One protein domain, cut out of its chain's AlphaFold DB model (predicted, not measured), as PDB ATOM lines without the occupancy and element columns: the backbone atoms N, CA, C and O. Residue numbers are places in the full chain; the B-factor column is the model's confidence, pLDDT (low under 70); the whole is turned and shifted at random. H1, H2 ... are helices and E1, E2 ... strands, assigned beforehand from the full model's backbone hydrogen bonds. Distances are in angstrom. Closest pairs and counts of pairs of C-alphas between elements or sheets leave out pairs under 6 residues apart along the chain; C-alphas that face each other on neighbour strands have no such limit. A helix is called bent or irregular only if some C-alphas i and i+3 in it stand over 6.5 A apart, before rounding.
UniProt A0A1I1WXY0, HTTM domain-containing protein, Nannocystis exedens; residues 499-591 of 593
ATOM      1  N   PRO A 499     126.739 165.254 172.320       92.38
ATOM      2  CA  PRO A 499     126.210 165.157 173.671       92.38
ATOM      3  C   PRO A 499     127.135 164.347 174.586       92.38
ATOM      4  O   PRO A 499     127.885 163.487 174.136       92.38
ATOM      5  N   TYR A 500     127.056 164.613 175.885       94.94
ATOM      6  CA  TYR A 500     127.629 163.741 176.905       94.94
ATOM      7  C   TYR A 500     126.625 162.624 177.191       94.94
ATOM      8  O   TYR A 500     125.423 162.890 177.320       94.94
ATOM      9  N   VAL A 501     127.115 161.395 177.316       96.00
ATOM     10  CA  VAL A 501     126.293 160.240 177.685       96.00
ATOM     11  C   VAL A 501     126.454 159.986 179.177       96.00
ATOM     12  O   VAL A 501     127.573 159.871 179.678       96.00
ATOM     13  N   VAL A 502     125.332 159.919 179.890       96.19
ATOM     14  CA  VAL A 502     125.283 159.585 181.313       96.19
ATOM     15  C   VAL A 502     124.693 158.187 181.456       96.19
ATOM     16  O   VAL A 502     123.486 157.997 181.294       96.19
ATOM     17  N   HIS A 503     125.556 157.221 181.759       95.56
ATOM     18  CA  HIS A 503     125.179 155.833 182.010       95.56
ATOM     19  C   HIS A 503     124.694 155.692 183.456       95.56
ATOM     20  O   HIS A 503     125.343 156.187 184.389       95.56
ATOM     21  N   HIS A 504     123.554 155.030 183.642       94.75
ATOM     22  CA  HIS A 504     122.925 154.807 184.944       94.75
ATOM     23  C   HIS A 504     122.278 153.418 185.018       94.75
ATOM     24  O   HIS A 504     121.870 152.866 183.999       94.75
ATOM     25  N   ALA A 505     122.130 152.863 186.221       94.62
ATOM     26  CA  ALA A 505     121.399 151.612 186.400       94.62
ATOM     27  C   ALA A 505     119.882 151.802 186.198       94.62
ATOM     28  O   ALA A 505     119.358 152.919 186.263       94.62
ATOM     29  N   ALA A 506     119.164 150.700 185.972       93.50
ATOM     30  CA  ALA A 506     117.713 150.692 185.750       93.50
ATOM     31  C   ALA A 506     116.871 150.932 187.023       93.50
ATOM     32  O   ALA A 506     115.645 150.990 186.943       93.50
ATOM     33  N   ASP A 507     117.499 151.039 188.198       92.56
ATOM     34  CA  ASP A 507     116.793 151.207 189.469       92.56
ATOM     35  C   ASP A 507     116.194 152.615 189.642       92.56
ATOM     36  O   ASP A 507     116.651 153.605 189.059       92.56
ATOM     37  N   GLU A 508     115.172 152.723 190.493       90.81
ATOM     38  CA  GLU A 508     114.444 153.979 190.674       90.81
ATOM     39  C   GLU A 508     115.315 155.107 191.264       90.81
ATOM     40  O   GLU A 508     115.130 156.275 190.915       90.81
ATOM     41  N   ALA A 509     116.299 154.798 192.117       90.06
ATOM     42  CA  ALA A 509     117.195 155.812 192.672       90.06
ATOM     43  C   ALA A 509     118.143 156.361 191.592       90.06
ATOM     44  O   ALA A 509     118.329 157.577 191.500       90.06
ATOM     45  N   SER A 510     118.670 155.505 190.715       92.19
ATOM     46  CA  SER A 510     119.424 155.919 189.525       92.19
ATOM     47  C   SER A 510     118.580 156.780 188.582       92.19
ATOM     48  O   SER A 510     119.010 157.875 188.210       92.19
ATOM     49  N   ILE A 511     117.349 156.358 188.265       92.50
ATOM     50  CA  ILE A 511     116.418 157.104 187.398       92.50
ATOM     51  C   ILE A 511     116.078 158.480 187.997       92.50
ATOM     52  O   ILE A 511     116.187 159.508 187.320       92.50
ATOM     53  N   ARG A 512     115.736 158.542 189.291       91.88
ATOM     54  CA  ARG A 512     115.489 159.808 190.003       91.88
ATOM     55  C   ARG A 512     116.752 160.688 190.028       91.88
ATOM     56  O   ARG A 512     116.645 161.901 189.837       91.88
ATOM     57  N   ARG A 513     117.952 160.111 190.180       92.12
ATOM     58  CA  ARG A 513     119.238 160.835 190.142       92.12
ATOM     59  C   ARG A 513     119.543 161.442 188.766       92.12
ATOM     60  O   ARG A 513     119.959 162.602 188.703       92.12
ATOM     61  N   VAL A 514     119.277 160.744 187.659       93.75
ATOM     62  CA  VAL A 514     119.426 161.342 186.316       93.75
ATOM     63  C   VAL A 514     118.327 162.358 185.988       93.75
ATOM     64  O   VAL A 514     118.606 163.378 185.355       93.75
ATOM     65  N   ALA A 515     117.106 162.174 186.498       93.19
ATOM     66  CA  ALA A 515     116.040 163.171 186.395       93.19
ATOM     67  C   ALA A 515     116.372 164.471 187.160       93.19
ATOM     68  O   ALA A 515     116.082 165.566 186.664       93.19
ATOM     69  N   LEU A 516     117.048 164.380 188.315       92.88
ATOM     70  CA  LEU A 516     117.640 165.535 189.001       92.88
ATOM     71  C   LEU A 516     118.682 166.251 188.121       92.88
ATOM     72  O   LEU A 516     118.639 167.477 187.999       92.88
ATOM     73  N   LEU A 517     119.577 165.502 187.472       93.69
ATOM     74  CA  LEU A 517     120.617 166.045 186.590       93.69
ATOM     75  C   LEU A 517     120.037 166.720 185.329       93.69
ATOM     76  O   LEU A 517     120.427 167.842 184.993       93.69
ATOM     77  N   ARG A 518     119.026 166.118 184.679       92.81
ATOM     78  CA  ARG A 518     118.322 166.698 183.515       92.81
ATOM     79  C   ARG A 518     117.722 168.080 183.805       92.81
ATOM     80  O   ARG A 518     117.616 168.892 182.891       92.81
ATOM     81  N   MET A 519     117.365 168.393 185.053       91.56
ATOM     82  CA  MET A 519     116.841 169.721 185.415       91.56
ATOM     83  C   MET A 519     117.870 170.863 185.321       91.56
ATOM     84  O   MET A 519     117.450 172.023 185.327       91.56
ATOM     85  N   TRP A 520     119.169 170.554 185.228       92.19
ATOM     86  CA  TRP A 520     120.263 171.527 185.074       92.19
ATOM     87  C   TRP A 520     120.827 171.577 183.641       92.19
ATOM     88  O   TRP A 520     121.634 172.453 183.333       92.19
ATOM     89  N   ASP A 521     120.377 170.686 182.750       91.44
ATOM     90  CA  ASP A 521     120.794 170.623 181.346       91.44
ATOM     91  C   ASP A 521     120.117 171.716 180.495       91.44
ATOM     92  O   ASP A 521     119.224 171.468 179.683       91.44
ATOM     93  N   LEU A 522     120.547 172.964 180.692       88.94
ATOM     94  CA  LEU A 522     120.035 174.123 179.949       88.94
ATOM     95  C   LEU A 522     120.452 174.119 178.467       88.94
ATOM     96  O   LEU A 522     119.878 174.852 177.664       88.94
ATOM     97  N   GLY A 523     121.464 173.323 178.107       84.44
ATOM     98  CA  GLY A 523     121.997 173.227 176.750       84.44
ATOM     99  C   GLY A 523     121.372 172.133 175.883       84.44
ATOM    100  O   GLY A 523     121.658 172.120 174.687       84.44
ATOM    101  N   ALA A 524     120.573 171.227 176.465       87.75
ATOM    102  CA  ALA A 524     120.187 169.946 175.862       87.75
ATOM    103  C   ALA A 524     121.416 169.130 175.396       87.75
ATOM    104  O   ALA A 524     121.497 168.683 174.252       87.75
ATOM    105  N   ARG A 525     122.413 169.005 176.281       92.56
ATOM    106  CA  ARG A 525     123.716 168.363 176.036       92.56
ATOM    107  C   ARG A 525     123.859 166.983 176.680       92.56
ATOM    108  O   ARG A 525     124.908 166.376 176.485       92.56
ATOM    109  N   LEU A 526     122.856 166.494 177.415       94.50
ATOM    110  CA  LEU A 526     122.866 165.157 178.020       94.50
ATOM    111  C   LEU A 526     121.959 164.164 177.273       94.50
ATOM    112  O   LEU A 526     120.766 164.430 177.077       94.50
ATOM    113  N   HIS A 527     122.491 162.980 176.973       95.12
ATOM    114  CA  HIS A 527     121.686 161.759 176.874       95.12
ATOM    115  C   HIS A 527     121.867 160.904 178.125       95.12
ATOM    116  O   HIS A 527     122.821 161.068 178.887       95.12
ATOM    117  N   PHE A 528     120.902 160.017 178.327       94.88
ATOM    118  CA  PHE A 528     120.833 159.101 179.448       94.88
ATOM    119  C   PHE A 528     120.658 157.706 178.869       94.88
ATOM    120  O   PHE A 528     119.735 157.490 178.082       94.88
ATOM    121  N   GLU A 529     121.570 156.811 179.219       95.25
ATOM    122  CA  GLU A 529     121.594 155.426 178.759       95.25
ATOM    123  C   GLU A 529     121.537 154.511 179.980       95.25
ATOM    124  O   GLU A 529     122.168 154.774 181.008       95.25
ATOM    125  N   THR A 530     120.728 153.459 179.889       94.38
ATOM    126  CA  THR A 530     120.572 152.488 180.970       94.38
ATOM    127  C   THR A 530     121.569 151.354 180.773       94.38
ATOM    128  O   THR A 530     121.569 150.708 179.729       94.38
ATOM    129  N   ASP A 531     122.412 151.119 181.773       93.44
ATOM    130  CA  ASP A 531     123.523 150.172 181.712       93.44
ATOM    131  C   ASP A 531     123.574 149.340 183.003       93.44
ATOM    132  O   ASP A 531     123.673 149.877 184.107       93.44
ATOM    133  N   SER A 532     123.499 148.015 182.860       90.31
ATOM    134  CA  SER A 532     123.510 147.049 183.965       90.31
ATOM    135  C   SER A 532     124.883 146.858 184.623       90.31
ATOM    136  O   SER A 532     124.950 146.302 185.717       90.31
ATOM    137  N   SER A 533     125.969 147.332 184.003       90.88
ATOM    138  CA  SER A 533     127.316 147.352 184.595       90.88
ATOM    139  C   SER A 533     127.538 148.523 185.562       90.88
ATOM    140  O   SER A 533     128.523 148.533 186.305       90.88
ATOM    141  N   VAL A 534     126.640 149.515 185.579       91.06
ATOM    142  CA  VAL A 534     126.714 150.659 186.496       91.06
ATOM    143  C   VAL A 534     126.116 150.267 187.856       91.06
ATOM    144  O   VAL A 534     124.978 149.807 187.900       91.06
ATOM    145  N   PRO A 535     126.821 150.464 188.989       89.19
ATOM    146  CA  PRO A 535     126.257 150.192 190.312       89.19
ATOM    147  C   PRO A 535     125.040 151.072 190.634       89.19
ATOM    148  O   PRO A 535     124.992 152.244 190.254       89.19
ATOM    149  N   ALA A 536     124.085 150.537 191.400       86.75
ATOM    150  CA  ALA A 536     122.867 151.253 191.779       86.75
ATOM    151  C   ALA A 536     123.165 152.608 192.457       86.75
ATOM    152  O   ALA A 536     123.972 152.710 193.385       86.75
ATOM    153  N   GLY A 537     122.516 153.667 191.972       81.31
ATOM    154  CA  GLY A 537     122.714 155.049 192.409       81.31
ATOM    155  C   GLY A 537     124.008 155.723 191.923       81.31
ATOM    156  O   GLY A 537     124.181 156.919 192.179       81.31
ATOM    157  N   ALA A 538     124.913 155.024 191.231       86.06
ATOM    158  CA  ALA A 538     126.105 155.633 190.638       86.06
ATOM    159  C   ALA A 538     125.766 156.450 189.375       86.06
ATOM    160  O   ALA A 538     124.720 156.282 188.754       86.06
ATOM    161  N   LEU A 539     126.678 157.347 188.991       87.19
ATOM    162  CA  LEU A 539     126.653 158.045 187.705       87.19
ATOM    163  C   LEU A 539     128.003 157.863 187.019       87.19
ATOM    164  O   LEU A 539     129.045 158.173 187.608       87.19
ATOM    165  N   VAL A 540     127.968 157.400 185.774       94.12
ATOM    166  CA  VAL A 540     129.142 157.230 184.914       94.12
ATOM    167  C   VAL A 540     128.956 158.114 183.686       94.12
ATOM    168  O   VAL A 540     127.877 158.141 183.100       94.12
ATOM    169  N   VAL A 541     129.980 158.880 183.310       95.88
ATOM    170  CA  VAL A 541     129.872 159.895 182.251       95.88
ATOM    171  C   VAL A 541     130.898 159.625 181.158       95.88
ATOM    172  O   VAL A 541     132.094 159.540 181.430       95.88
ATOM    173  N   THR A 542     130.432 159.533 179.916       95.75
ATOM    174  CA  THR A 542     131.277 159.520 178.715       95.75
ATOM    175  C   THR A 542     131.186 160.888 178.045       95.75
ATOM    176  O   THR A 542     130.091 161.353 177.706       95.75
ATOM    177  N   ALA A 543     132.327 161.558 177.882       92.88
ATOM    178  CA  ALA A 543     132.403 162.842 177.194       92.88
ATOM    179  C   ALA A 543     132.554 162.656 175.667       92.88
ATOM    180  O   ALA A 543     133.079 161.632 175.226       92.88
ATOM    181  N   PRO A 544     132.134 163.636 174.841       90.62
ATOM    182  CA  PRO A 544     132.332 163.602 173.392       90.62
ATOM    183  C   PRO A 544     133.782 163.319 172.986       90.62
ATOM    184  O   PRO A 544     134.698 164.004 173.441       90.62
ATOM    185  N   GLY A 545     133.984 162.327 172.117       86.31
ATOM    186  CA  GLY A 545     135.305 161.897 171.643       86.31
ATOM    187  C   GLY A 545     136.136 161.063 172.632       86.31
ATOM    188  O   GLY A 545     137.149 160.496 172.224       86.31
ATOM    189  N   GLU A 546     135.729 160.928 173.898       88.12
ATOM    190  CA  GLU A 546     136.421 160.077 174.872       88.12
ATOM    191  C   GLU A 546     135.914 158.628 174.816       88.12
ATOM    192  O   GLU A 546     134.718 158.363 174.912       88.12
ATOM    193  N   LYS A 547     136.838 157.662 174.738       81.94
ATOM    194  CA  LYS A 547     136.525 156.229 174.928       81.94
ATOM    195  C   LYS A 547     136.448 155.829 176.409       81.94
ATOM    196  O   LYS A 547     135.953 154.757 176.742       81.94
ATOM    197  N   THR A 548     136.963 156.674 177.299       88.69
ATOM    198  CA  THR A 548     137.054 156.443 178.743       88.69
ATOM    199  C   THR A 548     135.766 156.836 179.460       88.69
ATOM    200  O   THR A 548     135.314 157.976 179.384       88.69
ATOM    201  N   ARG A 549     135.189 155.896 180.212       92.69
ATOM    202  CA  ARG A 549     134.071 156.147 181.130       92.69
ATOM    203  C   ARG A 549     134.589 156.828 182.400       92.69
ATOM    204  O   ARG A 549     135.272 156.190 183.197       92.69
ATOM    205  N   GLN A 550     134.269 158.107 182.602       93.19
ATOM    206  CA  GLN A 550     134.643 158.833 183.819       93.19
ATOM    207  C   GLN A 550     133.703 158.458 184.972       93.19
ATOM    208  O   GLN A 550     132.485 158.356 184.793       93.19
ATOM    209  N   VAL A 551     134.265 158.285 186.173       92.44
ATOM    210  CA  VAL A 551     133.546 157.854 187.386       92.44
ATOM    211  C   VAL A 551     133.823 158.787 188.567       92.44
ATOM    212  O   VAL A 551     134.824 159.506 188.597       92.44
ATOM    213  N   GLY A 552     132.927 158.802 189.558       90.31
ATOM    214  CA  GLY A 552     133.124 159.532 190.813       90.31
ATOM    215  C   GLY A 552     133.473 161.016 190.618       90.31
ATOM    216  O   GLY A 552     132.770 161.756 189.932       90.31
ATOM    217  N   ALA A 553     134.571 161.473 191.226       90.44
ATOM    218  CA  ALA A 553     134.991 162.873 191.134       90.44
ATOM    219  C   ALA A 553     135.242 163.339 189.684       90.44
ATOM    220  O   ALA A 553     135.028 164.511 189.380       90.44
ATOM    221  N   GLU A 554     135.652 162.444 188.784       91.88
ATOM    222  CA  GLU A 554     135.899 162.796 187.385       91.88
ATOM    223  C   GLU A 554     134.592 162.957 186.602       91.88
ATOM    224  O   GLU A 554     134.423 163.966 185.924       91.88
ATOM    225  N   ALA A 555     133.611 162.071 186.813       92.94
ATOM    226  CA  ALA A 555     132.265 162.212 186.245       92.94
ATOM    227  C   ALA A 555     131.621 163.568 186.596       92.94
ATOM    228  O   ALA A 555     131.082 164.259 185.730       92.94
ATOM    229  N   GLY A 556     131.732 163.999 187.859       92.62
ATOM    230  CA  GLY A 556     131.248 165.316 188.287       92.62
ATOM    231  C   GLY A 556     132.000 166.488 187.645       92.62
ATOM    232  O   GLY A 556     131.390 167.509 187.324       92.62
ATOM    233  N   ARG A 557     133.310 166.339 187.397       91.88
ATOM    234  CA  ARG A 557     134.126 167.324 186.668       91.88
ATOM    235  C   ARG A 557     133.738 167.393 185.185       91.88
ATOM    236  O   ARG A 557     133.648 168.497 184.658       91.88
ATOM    237  N   ALA A 558     133.465 166.261 184.532       92.88
ATOM    238  CA  ALA A 558     133.054 166.198 183.124       92.88
ATOM    239  C   ALA A 558     131.731 166.939 182.851       92.88
ATOM    240  O   ALA A 558     131.559 167.543 181.794       92.88
ATOM    241  N   LEU A 559     130.814 166.949 183.823       93.12
ATOM    242  CA  LEU A 559     129.540 167.669 183.734       93.12
ATOM    243  C   LEU A 559     129.682 169.193 183.926       93.12
ATOM    244  O   LEU A 559     128.878 169.962 183.398       93.12
ATOM    245  N   LEU A 560     130.699 169.658 184.657       91.81
ATOM    246  CA  LEU A 560     130.841 171.062 185.068       91.81
ATOM    247  C   LEU A 560     130.841 172.070 183.889       91.81
ATOM    248  O   LEU A 560     130.140 173.079 183.998       91.81
ATOM    249  N   PRO A 561     131.508 171.831 182.738       89.12
ATOM    250  CA  PRO A 561     131.463 172.748 181.593       89.12
ATOM    251  C   PRO A 561     130.072 172.933 180.970       89.12
ATOM    252  O   PRO A 561     129.802 173.989 180.399       89.12
ATOM    253  N   ILE A 562     129.183 171.935 181.064       90.62
ATOM    254  CA  ILE A 562     127.860 171.945 180.410       90.62
ATOM    255  C   ILE A 562     126.693 172.292 181.346       90.62
ATOM    256  O   ILE A 562     125.569 172.441 180.869       90.62
ATOM    257  N   LEU A 563     126.948 172.473 182.646       93.12
ATOM    258  CA  LEU A 563     125.950 172.841 183.654       93.12
ATOM    259  C   LEU A 563     126.228 174.259 184.203       93.12
ATOM    260  O   LEU A 563     126.994 174.399 185.160       93.12
ATOM    261  N   PRO A 564     125.597 175.326 183.665       89.50
ATOM    262  CA  PRO A 564     125.945 176.715 183.998       89.50
ATOM    263  C   PRO A 564     125.909 177.073 185.487       89.50
ATOM    264  O   PRO A 564     126.699 177.895 185.945       89.50
ATOM    265  N   GLY A 565     125.036 176.428 186.267       88.25
ATOM    266  CA  GLY A 565     124.938 176.639 187.714       88.25
ATOM    267  C   GLY A 565     126.158 176.175 188.528       88.25
ATOM    268  O   GLY A 565     126.217 176.468 189.720       88.25
ATOM    269  N   PHE A 566     127.132 175.496 187.908       92.00
ATOM    270  CA  PHE A 566     128.414 175.119 188.519       92.00
ATOM    271  C   PHE A 566     129.626 175.825 187.894       92.00
ATOM    272  O   PHE A 566     130.753 175.542 188.288       92.00
ATOM    273  N   TRP A 567     129.450 176.767 186.960       90.44
ATOM    274  CA  TRP A 567     130.585 177.470 186.339       90.44
ATOM    275  C   TRP A 567     131.446 178.264 187.340       90.44
ATOM    276  O   TRP A 567     132.637 178.444 187.110       90.44
ATOM    277  N   TRP A 568     130.896 178.657 188.492       87.06
ATOM    278  CA  TRP A 568     131.651 179.268 189.596       87.06
ATOM    279  C   TRP A 568     132.653 178.310 190.273       87.06
ATOM    280  O   TRP A 568     133.598 178.774 190.903       87.06
ATOM    281  N   LEU A 569     132.500 176.988 190.103       90.62
ATOM    282  CA  LEU A 569     133.484 175.978 190.515       90.62
ATOM    283  C   LEU A 569     134.610 175.788 189.480       90.62
ATOM    284  O   LEU A 569     135.579 175.089 189.766       90.62
ATOM    285  N   TYR A 570     134.521 176.382 188.282       88.19
ATOM    286  CA  TYR A 570     135.525 176.186 187.227       88.19
ATOM    287  C   TYR A 570     136.954 176.595 187.652       88.19
ATOM    288  O   TYR A 570     137.875 175.824 187.377       88.19
ATOM    289  N   PRO A 571     137.186 177.707 188.389       88.69
ATOM    290  CA  PRO A 571     138.518 178.034 188.906       88.69
ATOM    291  C   PRO A 571     139.085 176.965 189.854       88.69
ATOM    292  O   PRO A 571     140.288 176.718 189.855       88.69
ATOM    293  N   TRP A 572     138.233 176.267 190.615       87.50
ATOM    294  CA  TRP A 572     138.661 175.200 191.531       87.50
ATOM    295  C   TRP A 572     139.146 173.947 190.781       87.50
ATOM    296  O   TRP A 572     139.875 173.139 191.348       87.50
ATOM    297  N   CYS A 573     138.789 173.790 189.502       83.19
ATOM    298  CA  CYS A 573     139.335 172.742 188.636       83.19
ATOM    299  C   CYS A 573     140.751 173.049 188.120       83.19
ATOM    300  O   CYS A 573     141.432 172.122 187.685       83.19
ATOM    301  N   LEU A 574     141.187 174.314 188.163       84.19
ATOM    302  CA  LEU A 574     142.524 174.742 187.736       84.19
ATOM    303  C   LEU A 574     143.573 174.551 188.844       84.19
ATOM    304  O   LEU A 574     144.750 174.355 188.556       84.19
ATOM    305  N   ALA A 575     143.149 174.576 190.110       85.06
ATOM    306  CA  ALA A 575     144.026 174.400 191.261       85.06
ATOM    307  C   ALA A 575     144.284 172.906 191.583       85.06
ATOM    308  O   ALA A 575     143.333 172.113 191.668       85.06
ATOM    309  N   PRO A 576     145.548 172.503 191.836       77.81
ATOM    310  CA  PRO A 576     145.875 171.195 192.402       77.81
ATOM    311  C   PRO A 576     145.092 170.907 193.694       77.81
ATOM    312  O   PRO A 576     144.758 171.808 194.459       77.81
ATOM    313  N   GLY A 577     144.750 169.637 193.928       78.75
ATOM    314  CA  GLY A 577     143.913 169.203 195.057       78.75
ATOM    315  C   GLY A 577     142.417 169.533 194.904       78.75
ATOM    316  O   GLY A 577     141.579 168.628 194.962       78.75
ATOM    317  N   LEU A 578     142.066 170.796 194.637       85.75
ATOM    318  CA  LEU A 578     140.672 171.260 194.558       85.75
ATOM    319  C   LEU A 578     139.872 170.631 193.404       85.75
ATOM    320  O   LEU A 578     138.664 170.418 193.557       85.75
ATOM    321  N   ARG A 579     140.534 170.208 192.313       86.94
ATOM    322  CA  ARG A 579     139.907 169.523 191.160       86.94
ATOM    323  C   ARG A 579     138.948 168.385 191.543       86.94
ATOM    324  O   ARG A 579     137.876 168.247 190.956       86.94
ATOM    325  N   ALA A 580     139.304 167.586 192.553       88.25
ATOM    326  CA  ALA A 580     138.492 166.455 193.003       88.25
ATOM    327  C   ALA A 580     137.356 166.882 193.951       88.25
ATOM    328  O   ALA A 580     136.335 166.200 194.050       88.25
ATOM    329  N   LEU A 581     137.513 168.009 194.650       89.94
ATOM    330  CA  LEU A 581     136.481 168.582 195.512       89.94
ATOM    331  C   LEU A 581     135.354 169.201 194.674       89.94
ATOM    332  O   LEU A 581     134.191 168.906 194.945       89.94
ATOM    333  N   ALA A 582     135.688 169.946 193.615       90.94
ATOM    334  CA  ALA A 582     134.713 170.489 192.666       90.94
ATOM    335  C   ALA A 582     133.847 169.380 192.034       90.94
ATOM    336  O   ALA A 582     132.619 169.434 192.103       90.94
ATOM    337  N   GLY A 583     134.471 168.317 191.513       91.50
ATOM    338  CA  GLY A 583     133.747 167.172 190.948       91.50
ATOM    339  C   GLY A 583     132.850 166.442 191.959       91.50
ATOM    340  O   GLY A 583     131.698 166.119 191.655       91.50
ATOM    341  N   ARG A 584     133.318 166.249 193.202       92.06
ATOM    342  CA  ARG A 584     132.489 165.689 194.287       92.06
ATOM    343  C   ARG A 584     131.312 166.597 194.662       92.06
ATOM    344  O   ARG A 584     130.244 166.071 194.965       92.06
ATOM    345  N   ALA A 585     131.470 167.920 194.628       92.25
ATOM    346  CA  ALA A 585     130.389 168.868 194.909       92.25
ATOM    347  C   ALA A 585     129.272 168.804 193.848       92.25
ATOM    348  O   ALA A 585     128.090 168.768 194.204       92.25
ATOM    349  N   VAL A 586     129.635 168.696 192.561       92.88
ATOM    350  CA  VAL A 586     128.668 168.481 191.470       92.88
ATOM    351  C   VAL A 586     127.880 167.187 191.699       92.88
ATOM    352  O   VAL A 586     126.653 167.238 191.779       92.88
ATOM    353  N   LEU A 587     128.547 166.039 191.903       91.88
ATOM    354  CA  LEU A 587     127.834 164.768 192.125       91.88
ATOM    355  C   LEU A 587     126.959 164.768 193.389       91.88
ATOM    356  O   LEU A 587     125.833 164.269 193.337       91.88
ATOM    357  N   ARG A 588     127.441 165.339 194.504       91.94
ATOM    358  CA  ARG A 588     126.672 165.441 195.761       91.94
ATOM    359  C   ARG A 588     125.407 166.284 195.610       91.94
ATOM    360  O   ARG A 588     124.399 165.963 196.226       91.94
ATOM    361  N   THR A 589     125.415 167.308 194.755       91.44
ATOM    362  CA  THR A 589     124.213 168.122 194.489       91.44
ATOM    363  C   THR A 589     123.081 167.289 193.870       91.44
ATOM    364  O   THR A 589     121.906 167.567 194.109       91.44
ATOM    365  N   PHE A 590     123.433 166.240 193.121       91.31
ATOM    366  CA  PHE A 590     122.504 165.291 192.503       91.31
ATOM    367  C   PHE A 590     122.302 164.007 193.311       91.31
ATOM    368  O   PHE A 590     121.646 163.094 192.820       91.31
ATOM    369  N   ASP A 591     122.864 163.886 194.515       85.88
ATOM    370  CA  ASP A 591     122.568 162.734 195.365       85.88
ATOM    371  C   ASP A 591     121.106 162.757 195.841       85.88
ATOM    372  O   ASP A 591     120.454 163.810 195.850       85.88
TER     373      ASP A 591
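AT A GLANCE: This is residues 499 to 591 of the 593 residues of the protein "HTTM domain-containing protein" of Nannocystis exedens (UniProt A0A1I1WXY0). Picture a small sheet of three strands, E2, E1 and E3, with the helices H1 and H2 over one face and the other face bare. H2 is in the middle of the domain, between the sheet and a helical hairpin, H3 and H4, that packs on H2 away from the strands. The printed part has 93 residues, with four named helices and three named strands in the order E1, H1, E2, E3, H2, H3, H4; the sheet, ordered E2, E1, E3, is mixed, and the class is mixed, helices and strands. The whole is compact, with a radius of gyration of the C-alphas of 12.4 A, and spans 36 by 27 by 24 A.

IN THESE COORDINATES: Find C-alpha 500 at (127.629, 163.741, 176.905); from there E1, residues 500 to 504, runs 12.9 A. Next come H1, residues 508 to 518, 15.1 A long, and E2, residues 526 to 530, 13.2 A long. E3 is short, residues 540 to 542, 6.9 A. H2, residues 552 to 562, starts at C-alpha 552 at (133.124, 159.532, 190.813) and is 17.0 A long; it is irregular, but only just, C-alphas 558 and 561 being 6.9 A apart. H3, residues 564 to 573, 14.7 A long, is irregular too, with C-alphas 565 and 568 7.5 A apart. H4, residues 578 to 589, runs 16.8 A to C-alpha 589 at (124.213, 168.122, 194.489).

HOW THE PARTS SIT: Start at inner strand E1: E2 is its parallel neighbour, with N 502 and O 527 2.9 A apart, within hydrogen-bond range. E3 is its antiparallel neighbour, with N 503 and O 540 at 2.8 A. E1, H1 and E2 form a strand-helix-strand unit, two parallel neighbours joined through a helix, with a right-handed crossover. H1 lies over E1 at a height over the sheet of 9.4 A and runs along the strands, at 6 degrees to E1 on the local plane. On the same face, making two layers of sheet and helices, H2 runs slantwise to the strands, at 45 degrees to E3 on the local plane; its closest C-alphas to E3 are those of Ala 555 and Val 541, 5.2 A. H4 touches H2, about perpendicular at 83 degrees, closest at the C-alphas of Gly 583 and Gly 556, 4.1 A. H3 and H4 form a helical hairpin at a shallow tilt of 26 degrees, opposite ways, closest at the C-alphas of Cys 573 and Arg 579, 4.1 A. H1 and H2 are apart. In H1 and H4 every O i to N i+4 pair is within hydrogen-bond range; H2 has 5 of 7, and H3 1 of 6 beside 5 of 7 O i to N i+3 pairs.

THE WHOLE: Look for the two C-alphas farthest apart at Glu 508 and Ala 575, 36.0 A. The printed part has no cut, and no link is long. Its mean pLDDT is 90.7, and no printed residue is under 70.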